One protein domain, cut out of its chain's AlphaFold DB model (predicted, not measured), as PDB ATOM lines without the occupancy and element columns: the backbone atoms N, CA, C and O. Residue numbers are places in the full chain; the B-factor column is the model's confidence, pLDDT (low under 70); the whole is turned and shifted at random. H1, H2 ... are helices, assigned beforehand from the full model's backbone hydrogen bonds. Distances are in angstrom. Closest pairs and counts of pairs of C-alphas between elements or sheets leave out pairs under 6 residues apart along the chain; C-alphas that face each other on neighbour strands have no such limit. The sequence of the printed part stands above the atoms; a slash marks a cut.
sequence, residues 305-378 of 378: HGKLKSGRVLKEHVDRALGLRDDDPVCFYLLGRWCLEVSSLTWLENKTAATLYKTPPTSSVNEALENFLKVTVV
ATOM      1  N   HIS A 305     -34.832  18.815  22.492       77.75
ATOM      2  CA  HIS A 305     -33.510  18.752  21.874       77.75
ATOM      3  C   HIS A 305     -32.640  17.638  22.477       77.75
ATOM      4  O   HIS A 305     -31.938  16.949  21.739       77.75
ATOM      5  N   GLY A 306     -32.675  17.460  23.805       75.56
ATOM      6  CA  GLY A 306     -31.959  16.391  24.500       75.56
ATOM      7  C   GLY A 306     -32.403  15.014  24.018       75.56
ATOM      8  O   GLY A 306     -31.560  14.249  23.562       75.56
ATOM      9  N   LYS A 307     -33.723  14.779  24.012       77.31
ATOM     10  CA  LYS A 307     -34.359  13.544  23.523       77.31
ATOM     11  C   LYS A 307     -33.973  13.216  22.082       77.31
ATOM     12  O   LYS A 307     -33.612  12.095  21.747       77.31
ATOM     13  N   LEU A 308     -34.010  14.219  21.211       79.19
ATOM     14  CA  LEU A 308     -33.703  14.022  19.800       79.19
ATOM     15  C   LEU A 308     -32.211  13.760  19.552       79.19
ATOM     16  O   LEU A 308     -31.842  12.959  18.692       79.19
ATOM     17  N   LYS A 309     -31.341  14.423  20.321       78.50
ATOM     18  CA  LYS A 309     -29.892  14.227  20.249       78.50
ATOM     19  C   LYS A 309     -29.498  12.835  20.733       78.50
ATOM     20  O   LYS A 309     -28.704  12.176  20.070       78.50
ATOM     21  N   SER A 310     -30.026  12.405  21.873       72.88
ATOM     22  CA  SER A 310     -29.740  11.089  22.437       72.88
ATOM     23  C   SER A 310     -30.289   9.973  21.547       72.88
ATOM     24  O   SER A 310     -29.560   9.028  21.261       72.88
ATOM     25  N   GLY A 311     -31.496  10.132  20.991       79.44
ATOM     26  CA  GLY A 311     -32.062   9.178  20.035       79.44
ATOM     27  C   GLY A 311     -31.203   9.031  18.775       79.44
ATOM     28  O   GLY A 311     -31.006   7.924  18.280       79.44
ATOM     29  N   ARG A 312     -30.623  10.124  18.263       79.38
ATOM     30  CA  ARG A 312     -29.685  10.051  17.131       79.38
ATOM     31  C   ARG A 312     -28.403   9.298  17.489       79.38
ATOM     32  O   ARG A 312     -27.950   8.478  16.699       79.38
ATOM     33  N   VAL A 313     -27.826   9.585  18.656       78.38
ATOM     34  CA  VAL A 313     -26.618   8.899  19.133       78.38
ATOM     35  C   VAL A 313     -26.898   7.402  19.280       78.38
ATOM     36  O   VAL A 313     -26.136   6.609  18.740       78.38
ATOM     37  N   LEU A 314     -28.023   7.012  19.895       78.25
ATOM     38  CA  LEU A 314     -28.437   5.609  19.989       78.25
ATOM     39  C   LEU A 314     -28.432   4.932  18.617       78.25
ATOM     40  O   LEU A 314     -27.779   3.907  18.457       78.25
ATOM     41  N   LYS A 315     -29.107   5.529  17.626       83.00
ATOM     42  CA  LYS A 315     -29.161   4.975  16.271       83.00
ATOM     43  C   LYS A 315     -27.772   4.802  15.659       83.00
ATOM     44  O   LYS A 315     -27.472   3.733  15.154       83.00
ATOM     45  N   GLU A 316     -26.897   5.803  15.770       82.69
ATOM     46  CA  GLU A 316     -25.522   5.698  15.259       82.69
ATOM     47  C   GLU A 316     -24.729   4.564  15.928       82.69
ATOM     48  O   GLU A 316     -23.910   3.920  15.275       82.69
ATOM     49  N   HIS A 317     -24.942   4.312  17.223       77.25
ATOM     50  CA  HIS A 317     -24.293   3.194  17.904       77.25
ATOM     51  C   HIS A 317     -24.914   1.839  17.538       77.25
ATOM     52  O   HIS A 317     -24.161   0.885  17.369       77.25
ATOM     53  N   VAL A 318     -26.239   1.754  17.380       80.31
ATOM     54  CA  VAL A 318     -26.931   0.524  16.955       80.31
ATOM     55  C   VAL A 318     -26.520   0.156  15.531       80.31
ATOM     56  O   VAL A 318     -26.133  -0.981  15.295       80.31
ATOM     57  N   ASP A 319     -26.494   1.121  14.608       83.00
ATOM     58  CA  ASP A 319     -26.059   0.907  13.222       83.00
ATOM     59  C   ASP A 319     -24.595   0.428  13.166       83.00
ATOM     60  O   ASP A 319     -24.255  -0.472  12.399       83.00
ATOM     61  N   ARG A 320     -23.715   0.983  14.018       79.06
ATOM     62  CA  ARG A 320     -22.328   0.504  14.155       79.06
ATOM     63  C   ARG A 320     -22.243  -0.907  14.735       79.06
ATOM     64  O   ARG A 320     -21.388  -1.668  14.300       79.06
ATOM     65  N   ALA A 321     -23.075  -1.235  15.722       74.12
ATOM     66  CA  ALA A 321     -23.092  -2.556  16.340       74.12
ATOM     67  C   ALA A 321     -23.599  -3.622  15.359       74.12
ATOM     68  O   ALA A 321     -22.953  -4.659  15.223       74.12
ATOM     69  N   LEU A 322     -24.659  -3.316  14.605       79.94
ATOM     70  CA  LEU A 322     -25.162  -4.166  13.526       79.94
ATOM     71  C   LEU A 322     -24.106  -4.372  12.438       79.94
ATOM     72  O   LEU A 322     -23.886  -5.497  12.031       79.94
ATOM     73  N   GLY A 323     -23.351  -3.334  12.060       78.88
ATOM     74  CA  GLY A 323     -22.245  -3.481  11.105       78.88
ATOM     75  C   GLY A 323     -21.073  -4.357  11.581       78.88
ATOM     76  O   GLY A 323     -20.215  -4.704  10.772       78.88
ATOM     77  N   LEU A 324     -20.997  -4.687  12.876       77.31
ATOM     78  CA  LEU A 324     -20.021  -5.637  13.431       77.31
ATOM     79  C   LEU A 324     -20.626  -7.033  13.630       77.31
ATOM     80  O   LEU A 324     -19.928  -8.032  13.465       77.31
ATOM     81  N   ARG A 325     -21.895  -7.095  14.041       71.56
ATOM     82  CA  ARG A 325     -22.661  -8.317  14.289       71.56
ATOM     83  C   ARG A 325     -24.068  -8.125  13.734       71.56
ATOM     84  O   ARG A 325     -24.893  -7.477  14.370       71.56
ATOM     85  N   ASP A 326     -24.336  -8.747  12.592       76.56
ATOM     86  CA  ASP A 326     -25.611  -8.587  11.881       76.56
ATOM     87  C   ASP A 326     -26.810  -9.250  12.593       76.56
ATOM     88  O   ASP A 326     -27.951  -9.007  12.210       76.56
ATOM     89  N   ASP A 327     -26.565 -10.070  13.624       76.19
ATOM     90  CA  ASP A 327     -27.573 -10.935  14.256       76.19
ATOM     91  C   ASP A 327     -27.612 -10.807  15.791       76.19
ATOM     92  O   ASP A 327     -27.656 -11.786  16.534       76.19
ATOM     93  N   ASP A 328     -27.493  -9.580  16.302       77.88
ATOM     94  CA  ASP A 328     -27.652  -9.323  17.737       77.88
ATOM     95  C   ASP A 328     -29.122  -8.975  18.068       77.88
ATOM     96  O   ASP A 328     -29.592  -7.890  17.691       77.88
ATOM     97  N   PRO A 329     -29.858  -9.837  18.806       78.75
ATOM     98  CA  PRO A 329     -31.251  -9.583  19.176       78.75
ATOM     99  C   PRO A 329     -31.401  -8.314  20.023       78.75
ATOM    100  O   PRO A 329     -32.419  -7.621  19.934       78.75
ATOM    101  N   VAL A 330     -30.373  -7.942  20.796       77.44
ATOM    102  CA  VAL A 330     -30.371  -6.679  21.537       77.44
ATOM    103  C   VAL A 330     -30.389  -5.518  20.548       77.44
ATOM    104  O   VAL A 330     -31.236  -4.640  20.658       77.44
ATOM    105  N   CYS A 331     -29.543  -5.525  19.520       81.19
ATOM    106  CA  CYS A 331     -29.514  -4.449  18.529       81.19
ATOM    107  C   CYS A 331     -30.863  -4.274  17.806       81.19
ATOM    108  O   CYS A 331     -31.331  -3.140  17.661       81.19
ATOM    109  N   PHE A 332     -31.537  -5.367  17.432       84.19
ATOM    110  CA  PHE A 332     -32.866  -5.304  16.811       84.19
ATOM    111  C   PHE A 332     -33.950  -4.784  17.760       84.19
ATOM    112  O   PHE A 332     -34.739  -3.918  17.373       84.19
ATOM    113  N   TYR A 333     -33.955  -5.223  19.021       83.25
ATOM    114  CA  TYR A 333     -34.879  -4.702  20.031       83.25
ATOM    115  C   TYR A 333     -34.729  -3.183  20.203       83.25
ATOM    116  O   TYR A 333     -35.712  -2.440  20.281       83.25
ATOM    117  N   LEU A 334     -33.489  -2.698  20.221       80.50
ATOM    118  CA  LEU A 334     -33.186  -1.282  20.418       80.50
ATOM    119  C   LEU A 334     -33.516  -0.430  19.206       80.50
ATOM    120  O   LEU A 334     -34.032   0.680  19.367       80.50
ATOM    121  N   LEU A 335     -33.289  -0.962  18.008       84.62
ATOM    122  CA  LEU A 335     -33.731  -0.327  16.778       84.62
ATOM    123  C   LEU A 335     -35.261  -0.215  16.748       84.62
ATOM    124  O   LEU A 335     -35.784   0.862  16.473       84.62
ATOM    125  N   GLY A 336     -35.975  -1.275  17.140       86.56
ATOM    126  CA  GLY A 336     -37.434  -1.266  17.264       86.56
ATOM    127  C   GLY A 336     -37.942  -0.204  18.246       86.56
ATOM    128  O   GLY A 336     -38.844   0.573  17.921       86.56
ATOM    129  N   ARG A 337     -37.315  -0.091  19.427       83.25
ATOM    130  CA  ARG A 337     -37.640   0.967  20.401       83.25
ATOM    131  C   ARG A 337     -37.398   2.368  19.846       83.25
ATOM    132  O   ARG A 337     -38.246   3.240  20.032       83.25
ATOM    133  N   TRP A 338     -36.277   2.581  19.160       85.38
ATOM    134  CA  TRP A 338     -35.970   3.858  18.519       85.38
ATOM    135  C   TRP A 338     -37.015   4.222  17.456       85.38
ATOM    136  O   TRP A 338     -37.519   5.346  17.456       85.38
ATOM    137  N   CYS A 339     -37.395   3.271  16.596       87.38
ATOM    138  CA  CYS A 339     -38.432   3.453  15.577       87.38
ATOM    139  C   CYS A 339     -39.769   3.875  16.204       87.38
ATOM    140  O   CYS A 339     -40.401   4.831  15.746       87.38
ATOM    141  N   LEU A 340     -40.170   3.221  17.299       84.25
ATOM    142  CA  LEU A 340     -41.389   3.556  18.032       84.25
ATOM    143  C   LEU A 340     -41.321   4.974  18.611       84.25
ATOM    144  O   LEU A 340     -42.254   5.759  18.435       84.25
ATOM    145  N   GLU A 341     -40.203   5.340  19.231       82.12
ATOM    146  CA  GLU A 341     -40.032   6.663  19.822       82.12
ATOM    147  C   GLU A 341     -40.046   7.778  18.767       82.12
ATOM    148  O   GLU A 341     -40.728   8.787  18.959       82.12
ATOM    149  N   VAL A 342     -39.387   7.569  17.626       84.56
ATOM    150  CA  VAL A 342     -39.401   8.502  16.489       84.56
ATOM    151  C   VAL A 342     -40.793   8.611  15.871       84.56
ATOM    152  O   VAL A 342     -41.246   9.715  15.573       84.56
ATOM    153  N   SER A 343     -41.508   7.494  15.724       85.31
ATOM    154  CA  SER A 343     -42.882   7.502  15.205       85.31
ATOM    155  C   SER A 343     -43.865   8.214  16.144       85.31
ATOM    156  O   SER A 343     -44.840   8.808  15.690       85.31
ATOM    157  N   SER A 344     -43.581   8.205  17.452       83.81
ATOM    158  CA  SER A 344     -44.397   8.847  18.488       83.81
ATOM    159  C   SER A 344     -44.120  10.346  18.676       83.81
ATOM    160  O   SER A 344     -44.738  10.977  19.536       83.81
ATOM    161  N   LEU A 345     -43.200  10.932  17.898       82.88
ATOM    162  CA  LEU A 345     -42.864  12.351  18.006       82.88
ATOM    163  C   LEU A 345     -44.061  13.242  17.649       82.88
ATOM    164  O   LEU A 345     -44.711  13.098  16.611       82.88
ATOM    165  N   THR A 346     -44.323  14.232  18.500       84.00
ATOM    166  CA  THR A 346     -45.393  15.215  18.290       84.00
ATOM    167  C   THR A 346     -45.058  16.112  17.094       84.00
ATOM    168  O   THR A 346     -43.889  16.357  16.800       84.00
ATOM    169  N   TRP A 347     -46.063  16.711  16.439       82.50
ATOM    170  CA  TRP A 347     -45.851  17.672  15.340       82.50
ATOM    171  C   TRP A 347     -44.807  18.758  15.661       82.50
ATOM    172  O   TRP A 347     -43.974  19.087  14.815       82.50
ATOM    173  N   LEU A 348     -44.814  19.285  16.893       80.69
ATOM    174  CA  LEU A 348     -43.835  20.279  17.340       80.69
ATOM    175  C   LEU A 348     -42.417  19.696  17.407       80.69
ATOM    176  O   LEU A 348     -41.477  20.339  16.946       80.69
ATOM    177  N   GLU A 349     -42.267  18.479  17.930       82.25
ATOM    178  CA  GLU A 349     -40.980  17.782  18.010       82.25
ATOM    179  C   GLU A 349     -40.436  17.506  16.601       82.25
ATOM    180  O   GLU A 349     -39.293  17.856  16.311       82.25
ATOM    181  N   ASN A 350     -41.282  17.030  15.683       83.69
ATOM    182  CA  ASN A 350     -40.926  16.831  14.274       83.69
ATOM    183  C   ASN A 350     -40.491  18.131  13.589       83.69
ATOM    184  O   ASN A 350     -39.516  18.152  12.835       83.69
ATOM    185  N   LYS A 351     -41.163  19.249  13.886       83.00
ATOM    186  CA  LYS A 351     -40.780  20.554  13.342       83.00
ATOM    187  C   LYS A 351     -39.446  21.034  13.910       83.00
ATOM    188  O   LYS A 351     -38.609  21.509  13.148       83.00
ATOM    189  N   THR A 352     -39.203  20.853  15.210       81.44
ATOM    190  CA  THR A 352     -37.886  21.150  15.799       81.44
ATOM    191  C   THR A 352     -36.793  20.261  15.208       81.44
ATOM    192  O   THR A 352     -35.713  20.758  14.885       81.44
ATOM    193  N   ALA A 353     -37.085  18.982  14.959       81.38
ATOM    194  CA  ALA A 353     -36.155  18.054  14.338       81.38
ATOM    195  C   ALA A 353     -35.748  18.498  12.933       81.38
ATOM    196  O   ALA A 353     -34.559  18.561  12.637       81.38
ATOM    197  N   ALA A 354     -36.719  18.899  12.111       83.31
ATOM    198  CA  ALA A 354     -36.470  19.413  10.767       83.31
ATOM    199  C   ALA A 354     -35.655  20.721  10.756       83.31
ATOM    200  O   ALA A 354     -34.963  21.005   9.784       83.31
ATOM    201  N   THR A 355     -35.720  21.526  11.826       85.00
ATOM    202  CA  THR A 355     -34.917  22.758  11.944       85.00
ATOM    203  C   THR A 355     -33.496  22.520  12.451       85.00
ATOM    204  O   THR A 355     -32.579  23.235  12.056       85.00
ATOM    205  N   LEU A 356     -33.308  21.538  13.337       79.56
ATOM    206  CA  LEU A 356     -32.027  21.254  13.992       79.56
ATOM    207  C   LEU A 356     -31.156  20.289  13.183       79.56
ATOM    208  O   LEU A 356     -29.929  20.381  13.225       79.56
ATOM    209  N   TYR A 357     -31.780  19.365  12.455       76.75
ATOM    210  CA  TYR A 357     -31.105  18.292  11.737       76.75
ATOM    211  C   TYR A 357     -31.369  18.410  10.238       76.75
ATOM    212  O   TYR A 357     -32.503  18.593   9.807       76.75
ATOM    213  N   LYS A 358     -30.307  18.267   9.430       73.25
ATOM    214  CA  LYS A 358     -30.395  18.287   7.955       73.25
ATOM    215  C   LYS A 358     -31.327  17.200   7.412       73.25
ATOM    216  O   LYS A 358     -31.992  17.411   6.405       73.25
ATOM    217  N   THR A 359     -31.358  16.058   8.088       73.88
ATOM    218  CA  THR A 359     -32.267  14.940   7.838       73.88
ATOM    219  C   THR A 359     -32.982  14.635   9.153       73.88
ATOM    220  O   THR A 359     -32.334  14.118  10.070       73.88
ATOM    221  N   PRO A 360     -34.267  15.001   9.305       72.56
ATOM    222  CA  PRO A 360     -35.017  14.645  10.501       72.56
ATOM    223  C   PRO A 360     -35.119  13.115  10.589       72.56
ATOM    224  O   PRO A 360     -35.274  12.464   9.553       72.56
ATOM    225  N   PRO A 361     -35.018  12.517  11.788       74.44
ATOM    226  CA  PRO A 361     -35.263  11.095  11.929       74.44
ATOM    227  C   PRO A 361     -36.728  10.826  11.591       74.44
ATOM    228  O   PRO A 361     -37.634  11.378  12.211       74.44
ATOM    229  N   THR A 362     -36.943   9.998  10.579       76.31
ATOM    230  CA  THR A 362     -38.254   9.494  10.186       76.31
ATOM    231  C   THR A 362     -38.231   7.990  10.342       76.31
ATOM    232  O   THR A 362     -37.299   7.340   9.870       76.31
ATOM    233  N   SER A 363     -39.236   7.455  11.017       84.12
ATOM    234  CA  SER A 363     -39.453   6.021  11.124       84.12
ATOM    235  C   SER A 363     -40.940   5.748  11.275       84.12
ATOM    236  O   SER A 363     -41.712   6.643  11.640       84.12
ATOM    237  N   SER A 364     -41.343   4.527  10.952       85.81
ATOM    238  CA  SER A 364     -42.726   4.083  11.029       85.81
ATOM    239  C   SER A 364     -42.917   3.030  12.120       85.81
ATOM    240  O   SER A 364     -41.987   2.337  12.526       85.81
ATOM    241  N   VAL A 365     -44.163   2.877  12.570       88.56
ATOM    242  CA  VAL A 365     -44.537   1.798  13.497       88.56
ATOM    243  C   VAL A 365     -44.304   0.419  12.861       88.56
ATOM    244  O   VAL A 365     -43.953  -0.523  13.562       88.56
ATOM    245  N   ASN A 366     -44.429   0.306  11.533       86.94
ATOM    246  CA  ASN A 366     -44.178  -0.941  10.807       86.94
ATOM    247  C   ASN A 366     -42.699  -1.343  10.868       86.94
ATOM    248  O   ASN A 366     -42.399  -2.492  11.167       86.94
ATOM    249  N   GLU A 367     -41.779  -0.389  10.689       86.50
ATOM    250  CA  GLU A 367     -40.338  -0.635  10.869       86.50
ATOM    251  C   GLU A 367     -40.018  -1.070  12.306       86.50
ATOM    252  O   GLU A 367     -39.169  -1.934  12.523       86.50
ATOM    253  N   ALA A 368     -40.704  -0.505  13.307       87.06
ATOM    254  CA  ALA A 368     -40.548  -0.947  14.691       87.06
ATOM    255  C   ALA A 368     -40.981  -2.411  14.863       87.06
ATOM    256  O   ALA A 368     -40.255  -3.203  15.462       87.06
ATOM    257  N   LEU A 369     -42.138  -2.771  14.300       86.06
ATOM    258  CA  LEU A 369     -42.682  -4.125  14.350       86.06
ATOM    259  C   LEU A 369     -41.751  -5.139  13.676       86.06
ATOM    260  O   LEU A 369     -41.458  -6.170  14.270       86.06
ATOM    261  N   GLU A 370     -41.252  -4.840  12.476       87.62
ATOM    262  CA  GLU A 370     -40.309  -5.708  11.760       87.62
ATOM    263  C   GLU A 370     -39.047  -5.983  12.584       87.62
ATOM    264  O   GLU A 370     -38.588  -7.122  12.658       87.62
ATOM    265  N   ASN A 371     -38.508  -4.959  13.248       86.12
ATOM    266  CA  ASN A 371     -37.342  -5.123  14.110       86.12
ATOM    267  C   ASN A 371     -37.658  -5.948  15.365       86.12
ATOM    268  O   ASN A 371     -36.855  -6.797  15.736       86.12
ATOM    269  N   PHE A 372     -38.827  -5.776  15.989       86.38
ATOM    270  CA  PHE A 372     -39.231  -6.618  17.123       86.38
ATOM    271  C   PHE A 372     -39.473  -8.081  16.731       86.38
ATOM    272  O   PHE A 372     -39.164  -8.980  17.512       86.38
ATOM    273  N   LEU A 373     -39.977  -8.335  15.521       86.69
ATOM    274  CA  LEU A 373     -40.163  -9.696  15.014       86.69
ATOM    275  C   LEU A 373     -38.829 -10.417  14.801       86.69
ATOM    276  O   LEU A 373     -38.728 -11.602  15.093       86.69
ATOM    277  N   LYS A 374     -37.776  -9.710  14.376       82.44
ATOM    278  CA  LYS A 374     -36.432 -10.304  14.256       82.44
ATOM    279  C   LYS A 374     -35.876 -10.802  15.592       82.44
ATOM    280  O   LYS A 374     -35.130 -11.766  15.601       82.44
ATOM    281  N   VAL A 375     -36.275 -10.193  16.710       82.44
ATOM    282  CA  VAL A 375     -35.863 -10.618  18.061       82.44
ATOM    283  C   VAL A 375     -36.535 -11.924  18.487       82.44
ATOM    284  O   VAL A 375     -35.971 -12.666  19.275       82.44
ATOM    285  N   THR A 376     -37.751 -12.192  18.003       65.25
ATOM    286  CA  THR A 376     -38.577 -13.335  18.442       65.25
ATOM    287  C   THR A 376     -38.398 -14.589  17.587       65.25
ATOM    288  O   THR A 376     -38.964 -15.627  17.919       65.25
ATOM    289  N   VAL A 377     -37.658 -14.492  16.480       56.69
ATOM    290  CA  VAL A 377     -37.423 -15.593  15.526       56.69
ATOM    291  C   VAL A 377     -36.047 -16.258  15.731       56.69
ATOM    292  O   VAL A 377     -35.739 -17.237  15.052       56.69
ATOM    293  N   VAL A 378     -35.254 -15.776  16.691       46.03
ATOM    294  CA  VAL A 378     -34.021 -16.414  17.190       46.03
ATOM    295  C   VAL A 378     -34.345 -17.141  18.486       46.03
ATOM    296  O   VAL A 378     -33.883 -18.294  18.635       46.03
TER     297      VAL A 378
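What this domain is: This is residues 305 to 378 of the 378 residues of an uncharacterized protein of Danionella translucida (UniProt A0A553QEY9). Three helices, H1, H2 and H4, stand side by side in a row with H2 in the middle, neighbours running opposite ways, and the short helix H3 lies across one end near the first residues of H1. H1 and H2 make a helical hairpin that spreads at a shallow tilt, while H4 packs closely along the other side of H2. The printed part has 74 residues with four named helices in the order H1, H2, H3, H4 and no named strand, in the class all helix. It is compact, with a radius of gyration of the C-alphas of 12.8 A, and elongated, with spans of 39 by 23 by 17 A.

How they stand to each other: H1, residues 305 to 322, touches H2, residues 329 to 343, opposite ways at a shallow tilt of 31 degrees; their closest C-alphas, those of Val 318 and Cys 331, are 5.8 A apart. H3, residues 347 to 356, touches no helix. It is close to H1 but not clearly touching, with the C-alphas of Leu 308 and Ala 353 closest at 7.2 A, and about perpendicular to it, only just, at 73 degrees. H4, residues 365 to 376, touches H2 opposite ways at a shallow tilt of 15 degrees; the C-alphas of Gly 336 and Ala 368 are closest, at 4.1 A. H1 and H4 are apart. In H1, H2 and H3 every O i to N i+4 pair is within hydrogen-bond range; in H4, 6 of 8 are.

Where its parts are: H1 begins at C-alpha 305, (-33.510, 18.752, 21.874), and is 25.8 A long. H2 is 21.0 A long and ends at C-alpha 343, (-42.882, 7.502, 15.205). H3 is 14.3 A long. H4 is 17.0 A long and ends at C-alpha 376, (-38.577, -13.335, 18.442).

The domain as a whole: The two C-alphas farthest apart, those of Thr 355 and Val 378, are 39.5 A apart. The printed part has no cut, and its links are tight from H2 to H3 and short from H1 to H2 and from H3 to H4. The mean pLDDT of the printed part is 80.1, and residues 376 to 378 are under 70.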